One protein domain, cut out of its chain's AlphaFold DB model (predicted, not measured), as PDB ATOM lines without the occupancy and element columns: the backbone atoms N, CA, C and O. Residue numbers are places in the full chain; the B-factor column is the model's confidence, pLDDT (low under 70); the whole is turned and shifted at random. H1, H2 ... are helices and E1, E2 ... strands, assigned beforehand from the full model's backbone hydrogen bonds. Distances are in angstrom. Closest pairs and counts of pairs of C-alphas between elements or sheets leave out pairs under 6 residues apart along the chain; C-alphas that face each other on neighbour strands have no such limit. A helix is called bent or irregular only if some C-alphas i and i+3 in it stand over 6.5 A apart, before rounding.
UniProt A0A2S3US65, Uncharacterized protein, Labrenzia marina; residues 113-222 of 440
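This is residues 113 to 222 of the 440 residues of an uncharacterized protein of Labrenzia marina (UniProt A0A2S3US65). One sheet of eight strands is curled into an open barrel, left unclosed between its edge strands E2 and E3, and the single helix H1 caps one end. You can also read it as a folded sheet, one sheet bent back on itself: E2, E4 and E5 face E7, E6, E1 and E3, with E8 as the hinge. The printed part has 110 residues, mostly strand by class, in the order E1, E2, E3, E4, E5, H1, E6, E7, E8. Across the mixed sheet the order is E2, E4, E5, E8, E7, E6, E1, E3. It is compact, with a radius of gyration of the C-alphas of 13.3 A and spans of 43 by 29 by 27 A.

Start at E1, residues 113 to 119, and find E3, residues 145 to 151, antiparallel to it at 156 degrees; N 117 and O 146 are 2.8 A apart, within hydrogen-bond range. Look next at E2, residues 124 to 130, which is apart from both E1 and E3. Its neighbour is E4, residues 161 to 166, antiparallel at 165 degrees, with N 130 and O 161 at 2.7 A. E4 forms a hairpin with E5, residues 175 to 180, where N 162 and O 178 are 2.8 A apart. H1, residues 182 to 193, is on the sheet at a height over the sheet of 8.1 A, over none of the strands, but only just: two of its C-alphas fall on E8, residues 216 to 221, and two on E6, residues 200 to 205. Its closest C-alphas to E8 are those of Phe 185 and Leu 218, 6.1 A apart, and to E1 those of Ile 193 and Ile 113, 6.4 A apart. In H1, 7 of 8 O i to N i+4 pairs are within hydrogen-bond range. E6 is parallel to E1 at 27 degrees, with N 204 and O 118 at 2.7 A. E6, E7, residues 210 to 213, and E8 form a meander, each strand the antiparallel neighbour of the one before; N 212 and O 203 are 2.8 A apart, and N 218 and O 211 are 2.8 A apart. E8 is antiparallel to E5, with N 179 and O 220 at 2.9 A.

Find C-alpha 113 at (105.393, 160.847, 122.374); from there E1 runs 19.3 A to C-alpha 119. E2 measures 16.5 A, E3 19.5 A, E4 15.9 A and E5 16.6 A. H1 begins at C-alpha 182, (113.797, 152.439, 133.000), and runs 16.0 A. E6 measures 16.2 A and E7 10.3 A; E8 runs 14.6 A and ends at C-alpha 221, (112.604, 160.310, 144.510).

The C-alphas of Ser 171 and Ser 195 are the two farthest apart, 44.2 A. The printed part has no cut, and E2 to E3 is the long link, residues 131 to 144. The mean pLDDT of the printed part is 81.4; look for values under 70 at residues 136 to 143, 149 to 153, 171 to 172 and 192 to 197.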
ATOM      1  N   ILE A 113     106.298 161.080 121.258       72.12
ATOM      2  CA  ILE A 113     105.393 160.847 122.374       72.12
ATOM      3  C   ILE A 113     104.862 162.206 122.801       72.12
ATOM      4  O   ILE A 113     105.616 163.078 123.243       72.12
ATOM      5  N   LYS A 114     103.554 162.389 122.658       79.31
ATOM      6  CA  LYS A 114     102.846 163.510 123.263       79.31
ATOM      7  C   LYS A 114     102.348 163.055 124.620       79.31
ATOM      8  O   LYS A 114     101.719 162.005 124.723       79.31
ATOM      9  N   GLY A 115     102.597 163.860 125.638       83.50
ATOM     10  CA  GLY A 115     102.021 163.607 126.943       83.50
ATOM     11  C   GLY A 115     101.675 164.875 127.695       83.50
ATOM     12  O   GLY A 115     102.145 165.972 127.378       83.50
ATOM     13  N   SER A 116     100.836 164.714 128.705       87.50
ATOM     14  CA  SER A 116     100.608 165.703 129.742       87.50
ATOM     15  C   SER A 116     101.035 165.164 131.091       87.50
ATOM     16  O   SER A 116     100.784 164.008 131.401       87.50
ATOM     17  N   LEU A 117     101.602 166.028 131.916       90.19
ATOM     18  CA  LEU A 117     101.795 165.812 133.336       90.19
ATOM     19  C   LEU A 117     100.818 166.726 134.086       90.19
ATOM     20  O   LEU A 117     100.899 167.950 133.972       90.19
ATOM     21  N   GLU A 118      99.882 166.138 134.815       92.44
ATOM     22  CA  GLU A 118      98.866 166.821 135.626       92.44
ATOM     23  C   GLU A 118      99.173 166.640 137.110       92.44
ATOM     24  O   GLU A 118      99.743 165.627 137.489       92.44
ATOM     25  N   GLY A 119      98.820 167.593 137.972       91.81
ATOM     26  CA  GLY A 119      99.080 167.461 139.408       91.81
ATOM     27  C   GLY A 119      99.120 168.787 140.156       91.81
ATOM     28  O   GLY A 119      98.784 169.842 139.610       91.81
ATOM     29  N   ASP A 120      99.549 168.733 141.419       90.00
ATOM     30  CA  ASP A 120      99.807 169.938 142.207       90.00
ATOM     31  C   ASP A 120     101.187 170.516 141.868       90.00
ATOM     32  O   ASP A 120     102.231 170.022 142.289       90.00
ATOM     33  N   PHE A 121     101.179 171.616 141.118       90.19
ATOM     34  CA  PHE A 121     102.383 172.366 140.771       90.19
ATOM     35  C   PHE A 121     102.538 173.664 141.568       90.19
ATOM     36  O   PHE A 121     103.373 174.496 141.205       90.19
ATOM     37  N   SER A 122     101.760 173.869 142.637       89.56
ATOM     38  CA  SER A 122     101.769 175.106 143.434       89.56
ATOM     39  C   SER A 122     103.147 175.437 144.013       89.56
ATOM     40  O   SER A 122     103.491 176.607 144.160       89.56
ATOM     41  N   LYS A 123     103.952 174.408 144.290       91.69
ATOM     42  CA  LYS A 123     105.320 174.523 144.809       91.69
ATOM     43  C   LYS A 123     106.399 174.293 143.751       91.69
ATOM     44  O   LYS A 123     107.581 174.410 144.056       91.69
ATOM     45  N   VAL A 124     106.022 173.982 142.512       89.75
ATOM     46  CA  VAL A 124     106.966 173.709 141.425       89.75
ATOM     47  C   VAL A 124     107.226 174.993 140.655       89.75
ATOM     48  O   VAL A 124     106.327 175.548 140.018       89.75
ATOM     49  N   ALA A 125     108.473 175.449 140.667       87.00
ATOM     50  CA  ALA A 125     108.920 176.559 139.839       87.00
ATOM     51  C   ALA A 125     109.099 176.124 138.390       87.00
ATOM     52  O   ALA A 125     108.664 176.820 137.470       87.00
ATOM     53  N   ASP A 126     109.697 174.953 138.190       86.25
ATOM     54  CA  ASP A 126     109.906 174.384 136.872       86.25
ATOM     55  C   ASP A 126     110.174 172.878 136.934       86.25
ATOM     56  O   ASP A 126     110.495 172.331 137.987       86.25
ATOM     57  N   LEU A 127     110.014 172.204 135.802       87.19
ATOM     58  CA  LEU A 127     110.137 170.759 135.706       87.19
ATOM     59  C   LEU A 127     110.715 170.385 134.349       87.19
ATOM     60  O   LEU A 127     110.231 170.846 133.318       87.19
ATOM     61  N   ARG A 128     111.730 169.521 134.343       85.25
ATOM     62  CA  ARG A 128     112.316 168.979 133.112       85.25
ATOM     63  C   ARG A 128     112.482 167.474 133.212       85.25
ATOM     64  O   ARG A 128     113.012 166.975 134.201       85.25
ATOM     65  N   ILE A 129     112.054 166.762 132.175       85.62
ATOM     66  CA  ILE A 129     112.376 165.346 131.992       85.62
ATOM     67  C   ILE A 129     113.660 165.294 131.171       85.62
ATOM     68  O   ILE A 129     113.743 165.915 130.113       85.62
ATOM     69  N   ILE A 130     114.671 164.614 131.688       84.94
ATOM     70  CA  ILE A 130     116.022 164.546 131.146       84.94
ATOM     71  C   ILE A 130     116.321 163.078 130.862       84.94
ATOM     72  O   ILE A 130     116.202 162.236 131.753       84.94
ATOM     73  N   ASP A 131     116.704 162.794 129.627       83.06
ATOM     74  CA  ASP A 131     117.339 161.536 129.242       83.06
ATOM     75  C   ASP A 131     118.861 161.761 129.228       83.06
ATOM     76  O   ASP A 131     119.441 161.998 130.286       83.06
ATOM     77  N   GLU A 132     119.504 161.825 128.058       74.44
ATOM     78  CA  GLU A 132     120.801 162.514 127.926       74.44
ATOM     79  C   GLU A 132     120.625 164.037 127.918       74.44
ATOM     80  O   GLU A 132     121.384 164.777 128.529       74.44
ATOM     81  N   HIS A 133     119.593 164.503 127.218       71.06
ATOM     82  CA  HIS A 133     119.263 165.914 127.069       71.06
ATOM     83  C   HIS A 133     117.836 166.151 127.578       71.06
ATOM     84  O   HIS A 133     117.046 165.200 127.657       71.06
ATOM     85  N   PRO A 134     117.469 167.394 127.930       71.19
ATOM     86  CA  PRO A 134     116.087 167.724 128.248       71.19
ATOM     87  C   PRO A 134     115.153 167.300 127.103       71.19
ATOM     88  O   PRO A 134     115.261 167.794 125.984       71.19
ATOM     89  N   MET A 135     114.229 166.382 127.388       72.88
ATOM     90  CA  MET A 135     113.222 165.885 126.439       72.88
ATOM     91  C   MET A 135     112.000 166.808 126.348       72.88
ATOM     92  O   MET A 135     111.046 166.529 125.631       72.88
ATOM     93  N   TYR A 136     111.990 167.892 127.121       64.50
ATOM     94  CA  TYR A 136     110.855 168.783 127.285       64.50
ATOM     95  C   TYR A 136     111.318 170.232 127.385       64.50
ATOM     96  O   TYR A 136     112.302 170.523 128.063       64.50
ATOM     97  N   VAL A 137     110.567 171.136 126.746       57.03
ATOM     98  CA  VAL A 137     110.940 172.555 126.648       57.03
ATOM     99  C   VAL A 137     109.805 173.514 127.058       57.03
ATOM    100  O   VAL A 137     110.074 174.696 127.249       57.03
ATOM    101  N   TYR A 138     108.545 173.077 127.245       59.72
ATOM    102  CA  TYR A 138     107.428 174.038 127.344       59.72
ATOM    103  C   TYR A 138     106.401 173.815 128.464       59.72
ATOM    104  O   TYR A 138     105.466 173.029 128.317       59.72
ATOM    105  N   ARG A 139     106.505 174.615 129.541       66.25
ATOM    106  CA  ARG A 139     105.484 174.719 130.599       66.25
ATOM    107  C   ARG A 139     104.541 175.873 130.322       66.25
ATOM    108  O   ARG A 139     104.950 177.032 130.375       66.25
ATOM    109  N   ASP A 140     103.263 175.563 130.147       66.50
ATOM    110  CA  ASP A 140     102.223 176.576 130.253       66.50
ATOM    111  C   ASP A 140     102.011 176.909 131.740       66.50
ATOM    112  O   ASP A 140     101.530 176.094 132.525       66.50
ATOM    113  N   ARG A 141     102.427 178.113 132.150       62.38
ATOM    114  CA  ARG A 141     102.286 178.592 133.537       62.38
ATOM    115  C   ARG A 141     100.833 178.859 133.931       62.38
ATOM    116  O   ARG A 141     100.562 179.013 135.118       62.38
ATOM    117  N   SER A 142      99.926 178.970 132.960       66.81
ATOM    118  CA  SER A 142      98.512 179.258 133.207       66.81
ATOM    119  C   SER A 142      97.685 178.008 133.508       66.81
ATOM    120  O   SER A 142      96.588 178.124 134.054       66.81
ATOM    121  N   THR A 143      98.216 176.817 133.214       67.44
ATOM    122  CA  THR A 143      97.521 175.544 133.411       67.44
ATOM    123  C   THR A 143      98.199 174.694 134.481       67.44
ATOM    124  O   THR A 143      99.424 174.629 134.562       67.44
ATOM    125  N   SER A 144      97.414 173.953 135.265       73.69
ATOM    126  CA  SER A 144      97.887 172.880 136.161       73.69
ATOM    127  C   SER A 144      98.349 171.630 135.396       73.69
ATOM    128  O   SER A 144      98.259 170.513 135.896       73.69
ATOM    129  N   THR A 145      98.786 171.815 134.153       75.81
ATOM    130  CA  THR A 145      99.111 170.760 133.206       75.81
ATOM    131  C   THR A 145     100.361 171.176 132.448       75.81
ATOM    132  O   THR A 145     100.430 172.259 131.870       75.81
ATOM    133  N   ILE A 146     101.353 170.299 132.441       75.81
ATOM    134  CA  ILE A 146     102.585 170.418 131.667       75.81
ATOM    135  C   ILE A 146     102.428 169.545 130.425       75.81
ATOM    136  O   ILE A 146     102.144 168.365 130.563       75.81
ATOM    137  N   ARG A 147     102.598 170.086 129.213       75.81
ATOM    138  CA  ARG A 147     102.484 169.304 127.967       75.81
ATOM    139  C   ARG A 147     103.845 169.094 127.340       75.81
ATOM    140  O   ARG A 147     104.461 170.064 126.911       75.81
ATOM    141  N   PHE A 148     104.288 167.852 127.231       72.62
ATOM    142  CA  PHE A 148     105.591 167.526 126.667       72.62
ATOM    143  C   PHE A 148     105.503 166.805 125.327       72.62
ATOM    144  O   PHE A 148     104.518 166.139 125.006       72.62
ATOM    145  N   LEU A 149     106.565 166.987 124.540       65.81
ATOM    146  CA  LEU A 149     106.777 166.362 123.245       65.81
ATOM    147  C   LEU A 149     108.146 165.683 123.292       65.81
ATOM    148  O   LEU A 149     109.160 166.373 123.242       65.81
ATOM    149  N   ASN A 150     108.178 164.359 123.413       65.38
ATOM    150  CA  ASN A 150     109.437 163.623 123.369       65.38
ATOM    151  C   ASN A 150     109.863 163.413 121.909       65.38
ATOM    152  O   ASN A 150     109.021 163.072 121.083       65.38
ATOM    153  N   VAL A 151     111.142 163.614 121.585       57.38
ATOM    154  CA  VAL A 151     111.685 163.507 120.221       57.38
ATOM    155  C   VAL A 151     112.664 162.332 120.149       57.38
ATOM    156  O   VAL A 151     113.880 162.521 120.175       57.38
ATOM    157  N   GLY A 152     112.129 161.112 120.064       62.81
ATOM    158  CA  GLY A 152     112.909 159.889 119.863       62.81
ATOM    159  C   GLY A 152     112.103 158.612 120.124       62.81
ATOM    160  O   GLY A 152     111.280 158.580 121.033       62.81
ATOM    161  N   ARG A 153     112.358 157.558 119.332       66.50
ATOM    162  CA  ARG A 153     111.819 156.200 119.562       66.50
ATOM    163  C   ARG A 153     112.536 155.446 120.672       66.50
ATOM    164  O   ARG A 153     111.978 154.496 121.194       66.50
ATOM    165  N   ASP A 154     113.752 155.864 120.993       73.88
ATOM    166  CA  ASP A 154     114.637 155.159 121.902       73.88
ATOM    167  C   ASP A 154     115.157 156.143 122.946       73.88
ATOM    168  O   ASP A 154     115.467 157.300 122.636       73.88
ATOM    169  N   LEU A 155     115.267 155.667 124.182       77.06
ATOM    170  CA  LEU A 155     115.971 156.376 125.240       77.06
ATOM    171  C   LEU A 155     117.463 156.238 124.976       77.06
ATOM    172  O   LEU A 155     117.968 155.136 124.739       77.06
ATOM    173  N   LYS A 156     118.178 157.356 124.997       77.62
ATOM    174  CA  LYS A 156     119.623 157.350 124.796       77.62
ATOM    175  C   LYS A 156     120.347 156.990 126.087       77.62
ATOM    176  O   LYS A 156     121.354 156.286 126.058       77.62
ATOM    177  N   SER A 157     119.789 157.394 127.227       75.81
ATOM    178  CA  SER A 157     120.267 156.999 128.543       75.81
ATOM    179  C   SER A 157     119.506 155.785 129.064       75.81
ATOM    180  O   SER A 157     118.308 155.605 128.864       75.81
ATOM    181  N   ARG A 158     120.202 154.965 129.858       73.56
ATOM    182  CA  ARG A 158     119.541 153.973 130.721       73.56
ATOM    183  C   ARG A 158     118.757 154.624 131.845       73.56
ATOM    184  O   ARG A 158     118.083 153.911 132.571       73.56
ATOM    185  N   ARG A 159     118.920 155.922 132.085       77.44
ATOM    186  CA  ARG A 159     118.326 156.626 133.216       77.44
ATOM    187  C   ARG A 159     117.615 157.858 132.708       77.44
ATOM    188  O   ARG A 159     118.234 158.892 132.490       77.44
ATOM    189  N   VAL A 160     116.301 157.737 132.616       86.69
ATOM    190  CA  VAL A 160     115.439 158.901 132.499       86.69
ATOM    191  C   VAL A 160     115.205 159.438 133.898       86.69
ATOM    192  O   VAL A 160     114.903 158.696 134.834       86.69
ATOM    193  N   ARG A 161     115.367 160.741 134.057       90.31
ATOM    194  CA  ARG A 161     115.132 161.432 135.321       90.31
ATOM    195  C   ARG A 161     114.255 162.643 135.088       90.31
ATOM    196  O   ARG A 161     114.220 163.209 134.003       90.31
ATOM    197  N   MET A 162     113.568 163.066 136.128       91.00
ATOM    198  CA  MET A 162     112.801 164.295 136.141       91.00
ATOM    199  C   MET A 162     113.387 165.200 137.212       91.00
ATOM    200  O   MET A 162     113.386 164.855 138.388       91.00
ATOM    201  N   GLN A 163     113.912 166.351 136.812       90.62
ATOM    202  CA  GLN A 163     114.321 167.383 137.755       90.62
ATOM    203  C   GLN A 163     113.135 168.299 138.026       90.62
ATOM    204  O   GLN A 163     112.539 168.840 137.090       90.62
ATOM    205  N   VAL A 164     112.833 168.485 139.306       91.44
ATOM    206  CA  VAL A 164     111.773 169.364 139.789       91.44
ATOM    207  C   VAL A 164     112.432 170.499 140.560       91.44
ATOM    208  O   VAL A 164     112.933 170.285 141.661       91.44
ATOM    209  N   ASP A 165     112.451 171.697 139.980       89.88
ATOM    210  CA  ASP A 165     112.891 172.912 140.665       89.88
ATOM    211  C   ASP A 165     111.686 173.529 141.392       89.88
ATOM    212  O   ASP A 165     110.598 173.664 140.821       89.88
ATOM    213  N   THR A 166     111.847 173.906 142.657       91.00
ATOM    214  CA  THR A 166     110.744 174.387 143.503       91.00
ATOM    215  C   THR A 166     110.828 175.893 143.754       91.00
ATOM    216  O   THR A 166     111.865 176.525 143.559       91.00
ATOM    217  N   ILE A 167     109.711 176.487 144.182       88.62
ATOM    218  CA  ILE A 167     109.678 177.874 144.684       88.62
ATOM    219  C   ILE A 167     109.901 177.958 146.203       88.62
ATOM    220  O   ILE A 167     109.848 179.048 146.776       88.62
ATOM    221  N   GLU A 168     110.079 176.821 146.880       87.31
ATOM    222  CA  GLU A 168     110.270 176.800 148.326       87.31
ATOM    223  C   GLU A 168     111.652 177.370 148.666       87.31
ATOM    224  O   GLU A 168     112.671 176.943 148.135       87.31
ATOM    225  N   LYS A 169     111.689 178.344 149.580       76.88
ATOM    226  CA  LYS A 169     112.930 179.023 149.995       76.88
ATOM    227  C   LYS A 169     113.652 178.343 151.160       76.88
ATOM    228  O   LYS A 169     114.631 178.877 151.671       76.88
ATOM    229  N   ASN A 170     113.137 177.210 151.624       75.00
ATOM    230  CA  ASN A 170     113.731 176.476 152.734       75.00
ATOM    231  C   ASN A 170     114.926 175.660 152.223       75.00
ATOM    232  O   ASN A 170     114.855 175.076 151.139       75.00
ATOM    233  N   SER A 171     115.995 175.587 153.021       61.91
ATOM    234  CA  SER A 171     117.138 174.705 152.761       61.91
ATOM    235  C   SER A 171     116.656 173.272 152.500       61.91
ATOM    236  O   SER A 171     115.779 172.771 153.212       61.91
ATOM    237  N   GLY A 172     117.191 172.640 151.455       64.75
ATOM    238  CA  GLY A 172     116.872 171.253 151.098       64.75
ATOM    239  C   GLY A 172     115.685 171.029 150.193       64.75
ATOM    240  O   GLY A 172     115.254 169.888 150.015       64.75
ATOM    241  N   ARG A 173     115.129 172.098 149.622       74.44
ATOM    242  CA  ARG A 173     113.999 171.975 148.698       74.44
ATOM    243  C   ARG A 173     114.163 172.723 147.390       74.44
ATOM    244  O   ARG A 173     113.234 172.677 146.603       74.44
ATOM    245  N   GLU A 174     115.298 173.358 147.102       80.44
ATOM    246  CA  GLU A 174     115.434 174.147 145.865       80.44
ATOM    247  C   GLU A 174     115.188 173.332 144.595       80.44
ATOM    248  O   GLU A 174     114.509 173.800 143.683       80.44
ATOM    249  N   PHE A 175     115.694 172.102 144.551       89.56
ATOM    250  CA  PHE A 175     115.271 171.110 143.576       89.56
ATOM    251  C   PHE A 175     115.502 169.696 144.103       89.56
ATOM    252  O   PHE A 175     116.287 169.473 145.029       89.56
ATOM    253  N   TYR A 176     114.831 168.740 143.475       89.62
ATOM    254  CA  TYR A 176     115.079 167.314 143.647       89.62
ATOM    255  C   TYR A 176     114.973 166.594 142.301       89.62
ATOM    256  O   TYR A 176     114.520 167.160 141.301       89.62
ATOM    257  N   GLN A 177     115.446 165.349 142.269       91.00
ATOM    258  CA  GLN A 177     115.413 164.503 141.083       91.00
ATOM    259  C   GLN A 177     114.575 163.258 141.360       91.00
ATOM    260  O   GLN A 177     114.769 162.570 142.360       91.00
ATOM    261  N   LEU A 178     113.648 162.983 140.452       93.06
ATOM    262  CA  LEU A 178     112.911 161.732 140.389       93.06
ATOM    263  C   LEU A 178     113.560 160.849 139.334       93.06
ATOM    264  O   LEU A 178     113.932 161.331 138.264       93.06
ATOM    265  N   TYR A 179     113.677 159.561 139.612       91.56
ATOM    266  CA  TYR A 179     114.294 158.606 138.701       91.56
ATOM    267  C   TYR A 179     113.238 157.668 138.159       91.56
ATOM    268  O   TYR A 179     112.448 157.123 138.928       91.56
ATOM    269  N   ALA A 180     113.245 157.477 136.843       90.88
ATOM    270  CA  ALA A 180     112.388 156.495 136.221       90.88
ATOM    271  C   ALA A 180     112.845 155.075 136.579       90.88
ATOM    272  O   ALA A 180     114.047 154.799 136.687       90.88
ATOM    273  N   ASN A 181     111.893 154.153 136.696       86.25
ATOM    274  CA  ASN A 181     112.191 152.746 136.458       86.25
ATOM    275  C   ASN A 181     112.304 152.555 134.944       86.25
ATOM    276  O   ASN A 181     111.299 152.613 134.250       86.25
ATOM    277  N   SER A 182     113.520 152.386 134.436       79.75
ATOM    278  CA  SER A 182     113.797 152.439 133.000       79.75
ATOM    279  C   SER A 182     113.082 151.359 132.204       79.75
ATOM    280  O   SER A 182     112.541 151.680 131.157       79.75
ATOM    281  N   ASP A 183     113.012 150.129 132.717       83.31
ATOM    282  CA  ASP A 183     112.331 149.027 132.029       83.31
ATOM    283  C   ASP A 183     110.824 149.301 131.945       83.31
ATOM    284  O   ASP A 183     110.213 149.181 130.887       83.31
ATOM    285  N   LEU A 184     110.236 149.751 133.057       86.06
ATOM    286  CA  LEU A 184     108.817 150.093 133.140       86.06
ATOM    287  C   LEU A 184     108.475 151.336 132.311       86.06
ATOM    288  O   LEU A 184     107.426 151.402 131.673       86.06
ATOM    289  N   PHE A 185     109.357 152.333 132.332       85.19
ATOM    290  CA  PHE A 185     109.222 153.556 131.559       85.19
ATOM    291  C   PHE A 185     109.344 153.246 130.069       85.19
ATOM    292  O   PHE A 185     108.508 153.694 129.302       85.19
ATOM    293  N   GLU A 186     110.310 152.433 129.647       83.38
ATOM    294  CA  GLU A 186     110.447 151.998 128.258       83.38
ATOM    295  C   GLU A 186     109.216 151.195 127.806       83.38
ATOM    296  O   GLU A 186     108.607 151.532 126.792       83.38
ATOM    297  N   GLU A 187     108.769 150.215 128.600       84.75
ATOM    298  CA  GLU A 187     107.572 149.412 128.317       84.75
ATOM    299  C   GLU A 187     106.323 150.286 128.130       84.75
ATOM    300  O   GLU A 187     105.585 150.126 127.155       84.75
ATOM    301  N   ARG A 188     106.089 151.235 129.042       84.00
ATOM    302  CA  ARG A 188     104.897 152.093 129.023       84.00
ATOM    303  C   ARG A 188     104.975 153.183 127.964       84.00
ATOM    304  O   ARG A 188     104.036 153.367 127.196       84.00
ATOM    305  N   MET A 189     106.100 153.884 127.892       78.94
ATOM    306  CA  MET A 189     106.273 155.018 126.988       78.94
ATOM    307  C   MET A 189     106.404 154.561 125.540       78.94
ATOM    308  O   MET A 189     105.741 155.117 124.668       78.94
ATOM    309  N   LEU A 190     107.242 153.552 125.269       74.69
ATOM    310  CA  LEU A 190     107.460 153.059 123.906       74.69
ATOM    311  C   LEU A 190     106.323 152.142 123.450       74.69
ATOM    312  O   LEU A 190     105.999 152.115 122.259       74.69
ATOM    313  N   GLY A 191     105.656 151.454 124.384       72.94
ATOM    314  CA  GLY A 191     104.432 150.706 124.101       72.94
ATOM    315  C   GLY A 191     103.350 151.581 123.460       72.94
ATOM    316  O   GLY A 191     102.732 151.164 122.480       72.94
ATOM    317  N   HIS A 192     103.184 152.822 123.934       69.25
ATOM    318  CA  HIS A 192     102.222 153.789 123.386       69.25
ATOM    319  C   HIS A 192     102.634 154.382 122.029       69.25
ATOM    320  O   HIS A 192     101.774 154.743 121.233       69.25
ATOM    321  N   ILE A 193     103.930 154.433 121.688       64.12
ATOM    322  CA  ILE A 193     104.368 154.913 120.356       64.12
ATOM    323  C   ILE A 193     103.806 154.026 119.240       64.12
ATOM    324  O   ILE A 193     103.484 154.510 118.154       64.12
ATOM    325  N   SER A 194     103.644 152.728 119.503       62.19
ATOM    326  CA  SER A 194     103.174 151.769 118.500       62.19
ATOM    327  C   SER A 194     101.733 152.028 118.034       62.19
ATOM    328  O   SER A 194     101.361 151.558 116.958       62.19
ATOM    329  N   SER A 195     100.927 152.776 118.802       64.19
ATOM    330  CA  SER A 195      99.530 153.095 118.471       64.19
ATOM    331  C   SER A 195      99.354 154.446 117.758       64.19
ATOM    332  O   SER A 195      98.289 154.694 117.195       64.19
ATOM    333  N   GLY A 196     100.387 155.299 117.711       62.25
ATOM    334  CA  GLY A 196     100.449 156.535 116.912       62.25
ATOM    335  C   GLY A 196      99.548 157.700 117.351       62.25
ATOM    336  O   GLY A 196      99.822 158.831 116.955       62.25
ATOM    337  N   ASP A 197      98.528 157.456 118.179       64.25
ATOM    338  CA  ASP A 197      97.541 158.463 118.611       64.25
ATOM    339  C   ASP A 197      97.347 158.543 120.138       64.25
ATOM    340  O   ASP A 197      96.602 159.400 120.620       64.25
ATOM    341  N   GLU A 198      98.002 157.688 120.928       73.75
ATOM    342  CA  GLU A 198      97.815 157.704 122.381       73.75
ATOM    343  C   GLU A 198      98.577 158.861 123.039       73.75
ATOM    344  O   GLU A 198      99.799 158.996 122.955       73.75
ATOM    345  N   PHE A 199      97.809 159.726 123.698       78.81
ATOM    346  CA  PHE A 199      98.310 160.827 124.503       78.81
ATOM    347  C   PHE A 199      98.599 160.318 125.912       78.81
ATOM    348  O   PHE A 199      97.687 159.909 126.629       78.81
ATOM    349  N   LEU A 200      99.865 160.347 126.316       85.50
ATOM    350  CA  LEU A 200     100.273 159.867 127.628       85.50
ATOM    351  C   LEU A 200      99.834 160.845 128.723       85.50
ATOM    352  O   LEU A 200     100.246 162.003 128.719       85.50
ATOM    353  N   GLN A 201      99.057 160.383 129.697       89.75
ATOM    354  CA  GLN A 201      98.608 161.211 130.813       89.75
ATOM    355  C   GLN A 201      99.283 160.763 132.110       89.75
ATOM    356  O   GLN A 201      98.915 159.766 132.718       89.75
ATOM    357  N   LEU A 202     100.284 161.526 132.531       92.19
ATOM    358  CA  LEU A 202     101.009 161.320 133.773       92.19
ATOM    359  C   LEU A 202     100.405 162.168 134.894       92.19
ATOM    360  O   LEU A 202     100.020 163.316 134.675       92.19
ATOM    361  N   THR A 203     100.387 161.632 136.109       94.81
ATOM    362  CA  THR A 203      99.982 162.343 137.325       94.81
ATOM    363  C   THR A 203     101.194 162.573 138.217       94.81
ATOM    364  O   THR A 203     101.866 161.627 138.614       94.81
ATOM    365  N   PHE A 204     101.480 163.826 138.538       94.81
ATOM    366  CA  PHE A 204     102.524 164.238 139.457       94.81
ATOM    367  C   PHE A 204     101.952 164.454 140.857       94.81
ATOM    368  O   PHE A 204     101.169 165.376 141.101       94.81
ATOM    369  N   ASP A 205     102.391 163.613 141.785       95.12
ATOM    370  CA  ASP A 205     102.107 163.743 143.203       95.12
ATOM    371  C   ASP A 205     103.304 164.408 143.891       95.12
ATOM    372  O   ASP A 205     104.333 163.784 144.169       95.12
ATOM    373  N   TYR A 206     103.170 165.713 144.139       93.12
ATOM    374  CA  TYR A 206     104.221 166.515 144.760       93.12
ATOM    375  C   TYR A 206     104.506 166.095 146.208       93.12
ATOM    376  O   TYR A 206     105.653 166.170 146.650       93.12
ATOM    377  N   GLU A 207     103.480 165.685 146.961       91.94
ATOM    378  CA  GLU A 207     103.619 165.348 148.382       91.94
ATOM    379  C   GLU A 207     104.419 164.060 148.552       91.94
ATOM    380  O   GLU A 207     105.369 164.023 149.338       91.94
ATOM    381  N   ASN A 208     104.093 163.048 147.747       94.06
ATOM    382  CA  ASN A 208     104.791 161.765 147.752       94.06
ATOM    383  C   ASN A 208     106.043 161.753 146.863       94.06
ATOM    384  O   ASN A 208     106.798 160.785 146.890       94.06
ATOM    385  N   ARG A 209     106.288 162.831 146.103       94.19
ATOM    386  CA  ARG A 209     107.415 162.975 145.167       94.19
ATOM    387  C   ARG A 209     107.477 161.816 144.173       94.19
ATOM    388  O   ARG A 209     108.530 161.212 143.960       94.19
ATOM    389  N   VAL A 210     106.336 161.520 143.557       95.38
ATOM    390  CA  VAL A 210     106.207 160.475 142.537       95.38
ATOM    391  C   VAL A 210     105.476 160.985 141.303       95.38
ATOM    392  O   VAL A 210     104.677 161.920 141.359       95.38
ATOM    393  N   VAL A 211     105.751 160.357 140.164       94.06
ATOM    394  CA  VAL A 211     105.002 160.543 138.916       94.06
ATOM    395  C   VAL A 211     104.437 159.200 138.505       94.06
ATOM    396  O   VAL A 211     105.179 158.221 138.432       94.06
ATOM    397  N   MET A 212     103.144 159.165 138.217       95.50
ATOM    398  CA  MET A 212     102.389 157.944 137.974       95.50
ATOM    399  C   MET A 212     101.716 157.951 136.600       95.50
ATOM    400  O   MET A 212     101.315 159.004 136.111       95.50
ATOM    401  N   ASP A 213     101.555 156.771 136.011       92.25
ATOM    402  CA  ASP A 213     100.628 156.484 134.912       92.25
ATOM    403  C   ASP A 213      99.506 155.590 135.464       92.25
ATOM    404  O   ASP A 213      99.711 154.408 135.763       92.25
ATOM    405  N   GLY A 214      98.335 156.184 135.715       92.94
ATOM    406  CA  GLY A 214      97.278 155.546 136.502       92.94
ATOM    407  C   GLY A 214      97.750 155.219 137.925       92.94
ATOM    408  O   GLY A 214      98.072 156.118 138.696       92.94
ATOM    409  N   GLU A 215      97.794 153.931 138.272       94.69
ATOM    410  CA  GLU A 215      98.260 153.435 139.582       94.69
ATOM    411  C   GLU A 215      99.754 153.064 139.596       94.69
ATOM    412  O   GLU A 215     100.291 152.636 140.618       94.69
ATOM    413  N   VAL A 216     100.437 153.179 138.456       93.44
ATOM    414  CA  VAL A 216     101.815 152.715 138.296       93.44
ATOM    415  C   VAL A 216     102.782 153.868 138.515       93.44
ATOM    416  O   VAL A 216     102.764 154.839 137.764       93.44
ATOM    417  N   VAL A 217     103.668 153.749 139.505       93.81
ATOM    418  CA  VAL A 217     104.743 154.724 139.745       93.81
ATOM    419  C   VAL A 217     105.812 154.583 138.664       93.81
ATOM    420  O   VAL A 217     106.502 153.567 138.585       93.81
ATOM    421  N   LEU A 218     105.950 155.612 137.830       91.56
ATOM    422  CA  LEU A 218     106.973 155.687 136.790       91.56
ATOM    423  C   LEU A 218     108.245 156.357 137.293       91.56
ATOM    424  O   LEU A 218     109.329 155.862 137.001       91.56
ATOM    425  N   PHE A 219     108.111 157.460 138.037       93.62
ATOM    426  CA  PHE A 219     109.236 158.169 138.641       93.62
ATOM    427  C   PHE A 219     109.054 158.294 140.145       93.62
ATOM    428  O   PHE A 219     107.960 158.606 140.609       93.62
ATOM    429  N   GLU A 220     110.144 158.149 140.887       94.94
ATOM    430  CA  GLU A 220     110.170 158.341 142.337       94.94
ATOM    431  C   GLU A 220     111.470 159.010 142.788       94.94
ATOM    432  O   GLU A 220     112.522 158.878 142.150       94.94
ATOM    433  N   GLU A 221     111.409 159.746 143.894       92.31
ATOM    434  CA  GLU A 221     112.604 160.310 144.510       92.31
ATOM    435  C   GLU A 221     113.365 159.220 145.270       92.31
ATOM    436  O   GLU A 221     112.845 158.610 146.203       92.31
ATOM    437  N   ARG A 222     114.636 159.010 144.933       86.00
ATOM    438  CA  ARG A 222     115.451 157.988 145.599       86.00
ATOM    439  C   ARG A 222     116.107 158.524 146.864       86.00
ATOM    440  O   ARG A 222     116.596 159.650 146.897       86.00
TER     441      ARG A 222